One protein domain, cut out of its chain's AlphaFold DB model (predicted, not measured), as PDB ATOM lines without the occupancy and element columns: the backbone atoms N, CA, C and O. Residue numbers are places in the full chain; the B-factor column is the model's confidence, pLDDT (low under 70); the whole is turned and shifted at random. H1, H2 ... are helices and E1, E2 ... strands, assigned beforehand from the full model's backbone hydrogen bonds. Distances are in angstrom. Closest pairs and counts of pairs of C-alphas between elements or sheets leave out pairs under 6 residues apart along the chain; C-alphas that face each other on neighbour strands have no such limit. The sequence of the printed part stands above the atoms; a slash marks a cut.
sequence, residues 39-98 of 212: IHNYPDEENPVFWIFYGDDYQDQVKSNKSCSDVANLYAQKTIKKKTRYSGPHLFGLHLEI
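This is residues 39 to 98 of the 212 residues of an uncharacterized protein of Diversispora epigaea (UniProt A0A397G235). What would one see first? A small antiparallel sheet of three strands has one helix, H1, packed along one face over E3 and E2, and no named helix over its other face. After H1 the chain folds back, and the short helix H2 packs at residues 68 to 73 of H1, with H3 beyond it at one corner. What are the parts? The printed part has 60 residues with three named strands and then three named helices, E1 E2 E3 H1 H2 H3, the sheet's order is E1 - E2 - E3, and the class is mixed, helices and strands. How large is it? It is compact, with a radius of gyration of the C-alphas of 11.5 A and spans of 32 by 25 by 20 A.

Where are the strands? E2 is residues 49 to 54, 16.5 A from first to last C-alpha. E1 is residues 39 to 42, 10.1 A, and begins at C-alpha 39 at (-36.791, 32.377, 26.970); E3 is residues 60 to 64, 14.2 A. Where are the helices? H1 is residues 68 to 79, 16.6 A, from C-alpha 68 at (-40.013, 36.332, 36.177). H2 is residues 88 to 91, 5.1 A, and H3 is residues 94 to 98, 6.6 A, ending at C-alpha 98 at (-25.947, 42.346, 36.008).

How do the strands pair? E1, E2 and E3 form a meander, each strand the antiparallel neighbour of the one before. The hairpin E2 and E3, at 161 degrees, has N 50 and O 64 at 2.9 A and N 62 and O 52 at 3.0 A, within hydrogen-bond range. In the hairpin E1 and E2, at 158 degrees, C-alphas 39 and 52 face each other at 5.2 A, but no backbone N and O across the pair are within hydrogen-bond range. How does H1 stand to the sheet? H1 is on the sheet at a height over the sheet of 8.1 A, over E3 and only just over E2, on which 3 of its 12 C-alphas fall, and these two layers have H1 on one face. It runs along the strands, only just, at 28 degrees to E3 on the local plane; the closest C-alphas of H1 and E3 are those of Val 71 and Ser 64, 5.5 A apart. Where are H2 and H3? H2 touches H1 at its residues 68 to 73 alone, the closest C-alphas being those of Ser 69 and Gly 88, 3.6 A apart. H3 is close to H2 but not clearly touching, with the C-alphas of Pro 89 and His 95 closest at 5.9 A, and H3 is apart from H1. Are the helices' backbones complete? In H1 and H3 every O i to N i+4 pair is within hydrogen-bond range, while H2 is too short for such a pair.

How far does it reach? The two C-alphas farthest apart are those of Glu 45 and Lys 82, at 33.0 A. Is it continuous? The printed part has no cut and no long link. Where is confidence low? The mean pLDDT of the printed part is 78.5, and residues 39 to 47, 81 to 83, 95 to 96 and 98 are under 70.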
ATOM      1  N   ILE A  39     -36.431  31.368  25.976       58.59
ATOM      2  CA  ILE A  39     -36.791  32.377  26.970       58.59
ATOM      3  C   ILE A  39     -36.625  33.742  26.318       58.59
ATOM      4  O   ILE A  39     -35.511  34.150  26.005       58.59
ATOM      5  N   HIS A  40     -37.740  34.446  26.154       56.06
ATOM      6  CA  HIS A  40     -37.774  35.788  25.590       56.06
ATOM      7  C   HIS A  40     -38.127  36.801  26.684       56.06
ATOM      8  O   HIS A  40     -39.058  36.585  27.468       56.06
ATOM      9  N   ASN A  41     -37.389  37.911  26.727       52.72
ATOM     10  CA  ASN A  41     -37.683  39.071  27.563       52.72
ATOM     11  C   ASN A  41     -37.903  40.276  26.639       52.72
ATOM     12  O   ASN A  41     -36.969  40.682  25.954       52.72
ATOM     13  N   TYR A  42     -39.122  40.816  26.603       51.78
ATOM     14  CA  TYR A  42     -39.427  42.058  25.890       51.78
ATOM     15  C   TYR A  42     -39.563  43.177  26.928       51.78
ATOM     16  O   TYR A  42     -40.550  43.186  27.674       51.78
ATOM     17  N   PRO A  43     -38.572  44.076  27.048       47.12
ATOM     18  CA  PRO A  43     -38.657  45.199  27.963       47.12
ATOM     19  C   PRO A  43     -39.492  46.317  27.324       47.12
ATOM     20  O   PRO A  43     -38.941  47.242  26.740       47.12
ATOM     21  N   ASP A  44     -40.818  46.244  27.450       48.47
ATOM     22  CA  ASP A  44     -41.635  47.462  27.439       48.47
ATOM     23  C   ASP A  44     -41.557  48.062  28.851       48.47
ATOM     24  O   ASP A  44     -41.945  47.424  29.836       48.47
ATOM     25  N   GLU A  45     -40.983  49.265  28.950       57.47
ATOM     26  CA  GLU A  45     -40.441  49.868  30.181       57.47
ATOM     27  C   GLU A  45     -41.451  50.092  31.322       57.47
ATOM     28  O   GLU A  45     -41.035  50.345  32.451       57.47
ATOM     29  N   GLU A  46     -42.758  49.928  31.097       62.06
ATOM     30  CA  GLU A  46     -43.761  50.110  32.155       62.06
ATOM     31  C   GLU A  46     -44.322  48.806  32.740       62.06
ATOM     32  O   GLU A  46     -44.828  48.841  33.860       62.06
ATOM     33  N   ASN A  47     -44.218  47.652  32.058       66.44
ATOM     34  CA  ASN A  47     -44.685  46.350  32.572       66.44
ATOM     35  C   ASN A  47     -44.080  45.163  31.786       66.44
ATOM     36  O   ASN A  47     -44.720  44.656  30.857       66.44
ATOM     37  N   PRO A  48     -42.889  44.653  32.155       73.94
ATOM     38  CA  PRO A  48     -42.280  43.535  31.444       73.94
ATOM     39  C   PRO A  48     -43.139  42.268  31.559       73.94
ATOM     40  O   PRO A  48     -43.502  41.823  32.655       73.94
ATOM     41  N   VAL A  49     -43.444  41.658  30.411       84.31
ATOM     42  CA  VAL A  49     -44.132  40.364  30.343       84.31
ATOM     43  C   VAL A  49     -43.097  39.276  30.106       84.31
ATOM     44  O   VAL A  49     -42.406  39.251  29.091       84.31
ATOM     45  N   PHE A  50     -43.016  38.341  31.043       87.69
ATOM     46  CA  PHE A  50     -42.072  37.233  30.993       87.69
ATOM     47  C   PHE A  50     -42.718  36.028  30.306       87.69
ATOM     48  O   PHE A  50     -43.863  35.690  30.617       87.69
ATOM     49  N   TRP A  51     -41.981  35.357  29.417       88.50
ATOM     50  CA  TRP A  51     -42.452  34.189  28.665       88.50
ATOM     51  C   TRP A  51     -41.492  33.007  28.808       88.50
ATOM     52  O   TRP A  51     -40.274  33.178  28.790       88.50
ATOM     53  N   ILE A  52     -42.047  31.802  28.931       90.19
ATOM     54  CA  ILE A  52     -41.304  30.544  28.787       90.19
ATOM     55  C   ILE A  52     -42.056  29.679  27.784       90.19
ATOM     56  O   ILE A  52     -43.200  29.289  28.048       90.19
ATOM     57  N   PHE A  53     -41.389  29.359  26.680       87.88
ATOM     58  CA  PHE A  53     -41.855  28.399  25.689       87.88
ATOM     59  C   PHE A  53     -41.212  27.037  25.945       87.88
ATOM     60  O   PHE A  53     -40.026  26.945  26.283       87.88
ATOM     61  N   TYR A  54     -42.005  25.975  25.849       85.75
ATOM     62  CA  TYR A  54     -41.580  24.611  26.140       85.75
ATOM     63  C   TYR A  54     -42.425  23.586  25.371       85.75
ATOM     64  O   TYR A  54     -43.379  23.940  24.686       85.75
ATOM     65  N   GLY A  55     -42.073  22.306  25.494       81.44
ATOM     66  CA  GLY A  55     -42.721  21.239  24.725       81.44
ATOM     67  C   GLY A  55     -42.019  20.997  23.389       81.44
ATOM     68  O   GLY A  55     -41.025  21.655  23.079       81.44
ATOM     69  N   ASP A  56     -42.502  20.009  22.640       84.06
ATOM     70  CA  ASP A  56     -41.989  19.730  21.297       84.06
ATOM     71  C   ASP A  56     -42.374  20.918  20.393       84.06
ATOM     72  O   ASP A  56     -43.509  21.387  20.454       84.06
ATOM     73  N   ASP A  57     -41.411  21.469  19.650       84.81
ATOM     74  CA  ASP A  57     -41.564  22.659  18.793       84.81
ATOM     75  C   ASP A  57     -42.160  23.906  19.476       84.81
ATOM     76  O   ASP A  57     -42.863  24.689  18.840       84.81
ATOM     77  N   TYR A  58     -41.896  24.103  20.776       83.19
ATOM     78  CA  TYR A  58     -42.320  25.298  21.529       83.19
ATOM     79  C   TYR A  58     -43.838  25.545  21.549       83.19
ATOM     80  O   TYR A  58     -44.291  26.668  21.772       83.19
ATOM     81  N   GLN A  59     -44.631  24.490  21.346       83.31
ATOM     82  CA  GLN A  59     -46.091  24.573  21.259       83.31
ATOM     83  C   GLN A  59     -46.748  24.989  22.585       83.31
ATOM     84  O   GLN A  59     -47.842  25.557  22.590       83.31
ATOM     85  N   ASP A  60     -46.095  24.731  23.722       88.06
ATOM     86  CA  ASP A  60     -46.592  25.139  25.029       88.06
ATOM     87  C   ASP A  60     -45.947  26.442  25.506       88.06
ATOM     88  O   ASP A  60     -44.741  26.664  25.388       88.06
ATOM     89  N   GLN A  61     -46.748  27.273  26.177       90.56
ATOM     90  CA  GLN A  61     -46.269  28.523  26.759       90.56
ATOM     91  C   GLN A  61     -46.829  28.792  28.159       90.56
ATOM     92  O   GLN A  61     -47.953  28.417  28.529       90.56
ATOM     93  N   VAL A  62     -46.036  29.509  28.949       90.19
ATOM     94  CA  VAL A  62     -46.497  30.219  30.143       90.19
ATOM     95  C   VAL A  62     -46.011  31.658  30.101       90.19
ATOM     96  O   VAL A  62     -44.887  31.936  29.687       90.19
ATOM     97  N   LYS A  63     -46.871  32.566  30.561       90.56
ATOM     98  CA  LYS A  63     -46.566  33.989  30.649       90.56
ATOM     99  C   LYS A  63     -47.064  34.582  31.955       90.56
ATOM    100  O   LYS A  63     -48.051  34.104  32.511       90.56
ATOM    101  N   SER A  64     -46.405  35.634  32.418       87.75
ATOM    102  CA  SER A  64     -46.875  36.461  33.529       87.75
ATOM    103  C   SER A  64     -46.308  37.861  33.400       87.75
ATOM    104  O   SER A  64     -45.149  38.052  33.041       87.75
ATOM    105  N   ASN A  65     -47.143  38.828  33.750       87.31
ATOM    106  CA  ASN A  65     -46.793  40.230  33.919       87.31
ATOM    107  C   ASN A  65     -46.454  40.575  35.383       87.31
ATOM    108  O   ASN A  65     -46.204  41.730  35.694       87.31
ATOM    109  N   LYS A  66     -46.480  39.597  36.304       87.31
ATOM    110  CA  LYS A  66     -46.223  39.839  37.734       87.31
ATOM    111  C   LYS A  66     -44.738  39.848  38.072       87.31
ATOM    112  O   LYS A  66     -44.273  40.714  38.800       87.31
ATOM    113  N   SER A  67     -44.009  38.818  37.640       87.25
ATOM    114  CA  SER A  67     -42.552  38.706  37.794       87.25
ATOM    115  C   SER A  67     -42.011  37.497  37.030       87.25
ATOM    116  O   SER A  67     -42.730  36.519  36.804       87.25
ATOM    117  N   CYS A  68     -40.710  37.495  36.733       86.69
ATOM    118  CA  CYS A  68     -40.013  36.332  36.177       86.69
ATOM    119  C   CYS A  68     -40.110  35.089  37.081       86.69
ATOM    120  O   CYS A  68     -40.172  33.958  36.597       86.69
ATOM    121  N   SER A  69     -40.168  35.276  38.405       90.44
ATOM    122  CA  SER A  69     -40.335  34.178  39.365       90.44
ATOM    123  C   SER A  69     -41.728  33.563  39.289       90.44
ATOM    124  O   SER A  69     -41.868  32.355  39.455       90.44
ATOM    125  N   ASP A  70     -42.759  34.358  39.017       90.31
ATOM    126  CA  ASP A  70     -44.121  33.854  38.839       90.31
ATOM    127  C   ASP A  70     -44.199  32.913  37.623       90.31
ATOM    128  O   ASP A  70     -44.641  31.772  37.753       90.31
ATOM    129  N   VAL A  71     -43.632  33.319  36.480       91.00
ATOM    130  CA  VAL A  71     -43.563  32.478  35.266       91.00
ATOM    131  C   VAL A  71     -42.750  31.211  35.483       91.00
ATOM    132  O   VAL A  71     -43.182  30.129  35.083       91.00
ATOM    133  N   ALA A  72     -41.608  31.310  36.167       89.69
ATOM    134  CA  ALA A  72     -40.781  30.155  36.502       89.69
ATOM    135  C   ALA A  72     -41.551  29.114  37.333       89.69
ATOM    136  O   ALA A  72     -41.439  27.908  37.104       89.69
ATOM    137  N   ASN A  73     -42.372  29.579  38.278       90.31
ATOM    138  CA  ASN A  73     -43.202  28.709  39.103       90.31
ATOM    139  C   ASN A  73     -44.386  28.118  38.323       90.31
ATOM    140  O   ASN A  73     -44.670  26.933  38.487       90.31
ATOM    141  N   LEU A  74     -45.034  28.888  37.441       90.75
ATOM    142  CA  LEU A  74     -46.086  28.383  36.546       90.75
ATOM    143  C   LEU A  74     -45.553  27.283  35.619       90.75
ATOM    144  O   LEU A  74     -46.177  26.230  35.476       90.75
ATOM    145  N   TYR A  75     -44.369  27.490  35.041       88.88
ATOM    146  CA  TYR A  75     -43.680  26.485  34.235       88.88
ATOM    147  C   TYR A  75     -43.406  25.207  35.038       88.88
ATOM    148  O   TYR A  75     -43.732  24.102  34.594       88.88
ATOM    149  N   ALA A  76     -42.853  25.341  36.246       87.25
ATOM    150  CA  ALA A  76     -42.531  24.207  37.108       87.25
ATOM    151  C   ALA A  76     -43.771  23.408  37.540       87.25
ATOM    152  O   ALA A  76     -43.719  22.176  37.592       87.25
ATOM    153  N   GLN A  77     -44.892  24.086  37.802       86.12
ATOM    154  CA  GLN A  77     -46.171  23.438  38.102       86.12
ATOM    155  C   GLN A  77     -46.654  22.583  36.927       86.12
ATOM    156  O   GLN A  77     -47.058  21.439  37.135       86.12
ATOM    157  N   LYS A  78     -46.560  23.103  35.697       84.69
ATOM    158  CA  LYS A  78     -46.993  22.383  34.492       84.69
ATOM    159  C   LYS A  78     -46.067  21.223  34.109       84.69
ATOM    160  O   LYS A  78     -46.548  20.211  33.608       84.69
ATOM    161  N   THR A  79     -44.760  21.337  34.352       80.94
ATOM    162  CA  THR A  79     -43.767  20.383  33.820       80.94
ATOM    163  C   THR A  79     -43.158  19.429  34.842       80.94
ATOM    164  O   THR A  79     -42.924  18.268  34.510       80.94
ATOM    165  N   ILE A  80     -42.882  19.890  36.065       76.19
ATOM    166  CA  ILE A  80     -42.073  19.161  37.058       76.19
ATOM    167  C   ILE A  80     -42.942  18.624  38.208       76.19
ATOM    168  O   ILE A  80     -42.516  17.707  38.907       76.19
ATOM    169  N   LYS A  81     -44.169  19.142  38.397       67.25
ATOM    170  CA  LYS A  81     -45.156  18.695  39.410       67.25
ATOM    171  C   LYS A  81     -44.597  18.582  40.846       67.25
ATOM    172  O   LYS A  81     -45.139  17.852  41.671       67.25
ATOM    173  N   LYS A  82     -43.518  19.304  41.167       65.75
ATOM    174  CA  LYS A  82     -42.924  19.388  42.514       65.75
ATOM    175  C   LYS A  82     -43.328  20.701  43.177       65.75
ATOM    176  O   LYS A  82     -43.434  21.725  42.513       65.75
ATOM    177  N   LYS A  83     -43.484  20.693  44.505       66.12
ATOM    178  CA  LYS A  83     -43.895  21.860  45.313       66.12
ATOM    179  C   LYS A  83     -42.759  22.870  45.576       66.12
ATOM    180  O   LYS A  83     -42.843  23.670  46.504       66.12
ATOM    181  N   THR A  84     -41.676  22.816  44.806       72.44
ATOM    182  CA  THR A  84     -40.483  23.643  45.026       72.44
ATOM    183  C   THR A  84     -40.612  24.964  44.274       72.44
ATOM    184  O   THR A  84     -40.985  24.966  43.103       72.44
ATOM    185  N   ARG A  85     -40.294  26.086  44.933       80.12
ATOM    186  CA  ARG A  85     -40.291  27.405  44.283       80.12
ATOM    187  C   ARG A  85     -39.041  27.573  43.419       80.12
ATOM    188  O   ARG A  85     -37.938  27.288  43.877       80.12
ATOM    189  N   TYR A  86     -39.212  28.074  42.202       81.50
ATOM    190  CA  TYR A  86     -38.130  28.399  41.276       81.50
ATOM    191  C   TYR A  86     -37.784  29.887  41.331       81.50
ATOM    192  O   TYR A  86     -38.662  30.745  41.443       81.50
ATOM    193  N   SER A  87     -36.484  30.174  41.235       84.56
ATOM    194  CA  SER A  87     -35.953  31.531  41.122       84.56
ATOM    195  C   SER A  87     -36.026  31.992  39.667       84.56
ATOM    196  O   SER A  87     -35.289  31.495  38.814       84.56
ATOM    197  N   GLY A  88     -36.913  32.949  39.387       84.44
ATOM    198  CA  GLY A  88     -37.053  33.567  38.069       84.44
ATOM    199  C   GLY A  88     -35.762  34.200  37.554       84.44
ATOM    200  O   GLY A  88     -35.350  33.867  36.449       84.44
ATOM    201  N   PRO A  89     -35.050  35.030  38.341       82.56
ATOM    202  CA  PRO A  89     -33.812  35.661  37.881       82.56
ATOM    203  C   PRO A  89     -32.724  34.669  37.459       82.56
ATOM    204  O   PRO A  89     -31.964  34.951  36.538       82.56
ATOM    205  N   HIS A  90     -32.655  33.504  38.111       79.62
ATOM    206  CA  HIS A  90     -31.741  32.434  37.708       79.62
ATOM    207  C   HIS A  90     -32.197  31.756  36.416       79.62
ATOM    208  O   HIS A  90     -31.385  31.529  35.526       79.62
ATOM    209  N   LEU A  91     -33.491  31.446  36.303       80.88
ATOM    210  CA  LEU A  91     -34.039  30.777  35.126       80.88
ATOM    211  C   LEU A  91     -33.923  31.636  33.861       80.88
ATOM    212  O   LEU A  91     -33.620  31.102  32.802       80.88
ATOM    213  N   PHE A  92     -34.132  32.947  33.995       80.06
ATOM    214  CA  PHE A  92     -34.044  33.931  32.914       80.06
ATOM    215  C   PHE A  92     -32.619  34.469  32.695       80.06
ATOM    216  O   PHE A  92     -32.425  35.335  31.854       80.06
ATOM    217  N   GLY A  93     -31.617  34.015  33.460       75.31
ATOM    218  CA  GLY A  93     -30.231  34.474  33.304       75.31
ATOM    219  C   GLY A  93     -29.969  35.939  33.695       75.31
ATOM    220  O   GLY A  93     -28.845  36.406  33.544       75.31
ATOM    221  N   LEU A  94     -30.946  36.650  34.269       71.44
ATOM    222  CA  LEU A  94     -30.849  38.076  34.629       71.44
ATOM    223  C   LEU A  94     -29.711  38.374  35.621       71.44
ATOM    224  O   LEU A  94     -29.120  39.449  35.615       71.44
ATOM    225  N   HIS A  95     -29.371  37.406  36.478       69.88
ATOM    226  CA  HIS A  95     -28.235  37.544  37.391       69.88
ATOM    227  C   HIS A  95     -26.890  37.623  36.648       69.88
ATOM    228  O   HIS A  95     -25.984  38.326  37.089       69.88
ATOM    229  N   LEU A  96     -26.755  36.928  35.513       69.88
ATOM    230  CA  LEU A  96     -25.521  36.906  34.726       69.88
ATOM    231  C   LEU A  96     -25.300  38.228  33.991       69.88
ATOM    232  O   LEU A  96     -24.162  38.680  33.901       69.88
ATOM    233  N   GLU A  97     -26.372  38.869  33.537       70.00
ATOM    234  CA  GLU A  97     -26.315  40.158  32.851       70.00
ATOM    235  C   GLU A  97     -25.832  41.278  33.782       70.00
ATOM    236  O   GLU A  97     -24.879  41.985  33.458       70.00
ATOM    237  N   ILE A  98     -26.389  41.372  34.994       69.88
ATOM    238  CA  ILE A  98     -25.947  42.346  36.008       69.88
ATOM    239  C   ILE A  98     -24.489  42.082  36.424       69.88
ATOM    240  O   ILE A  98     -23.699  43.016  36.583       69.88
TER     241      ILE A  98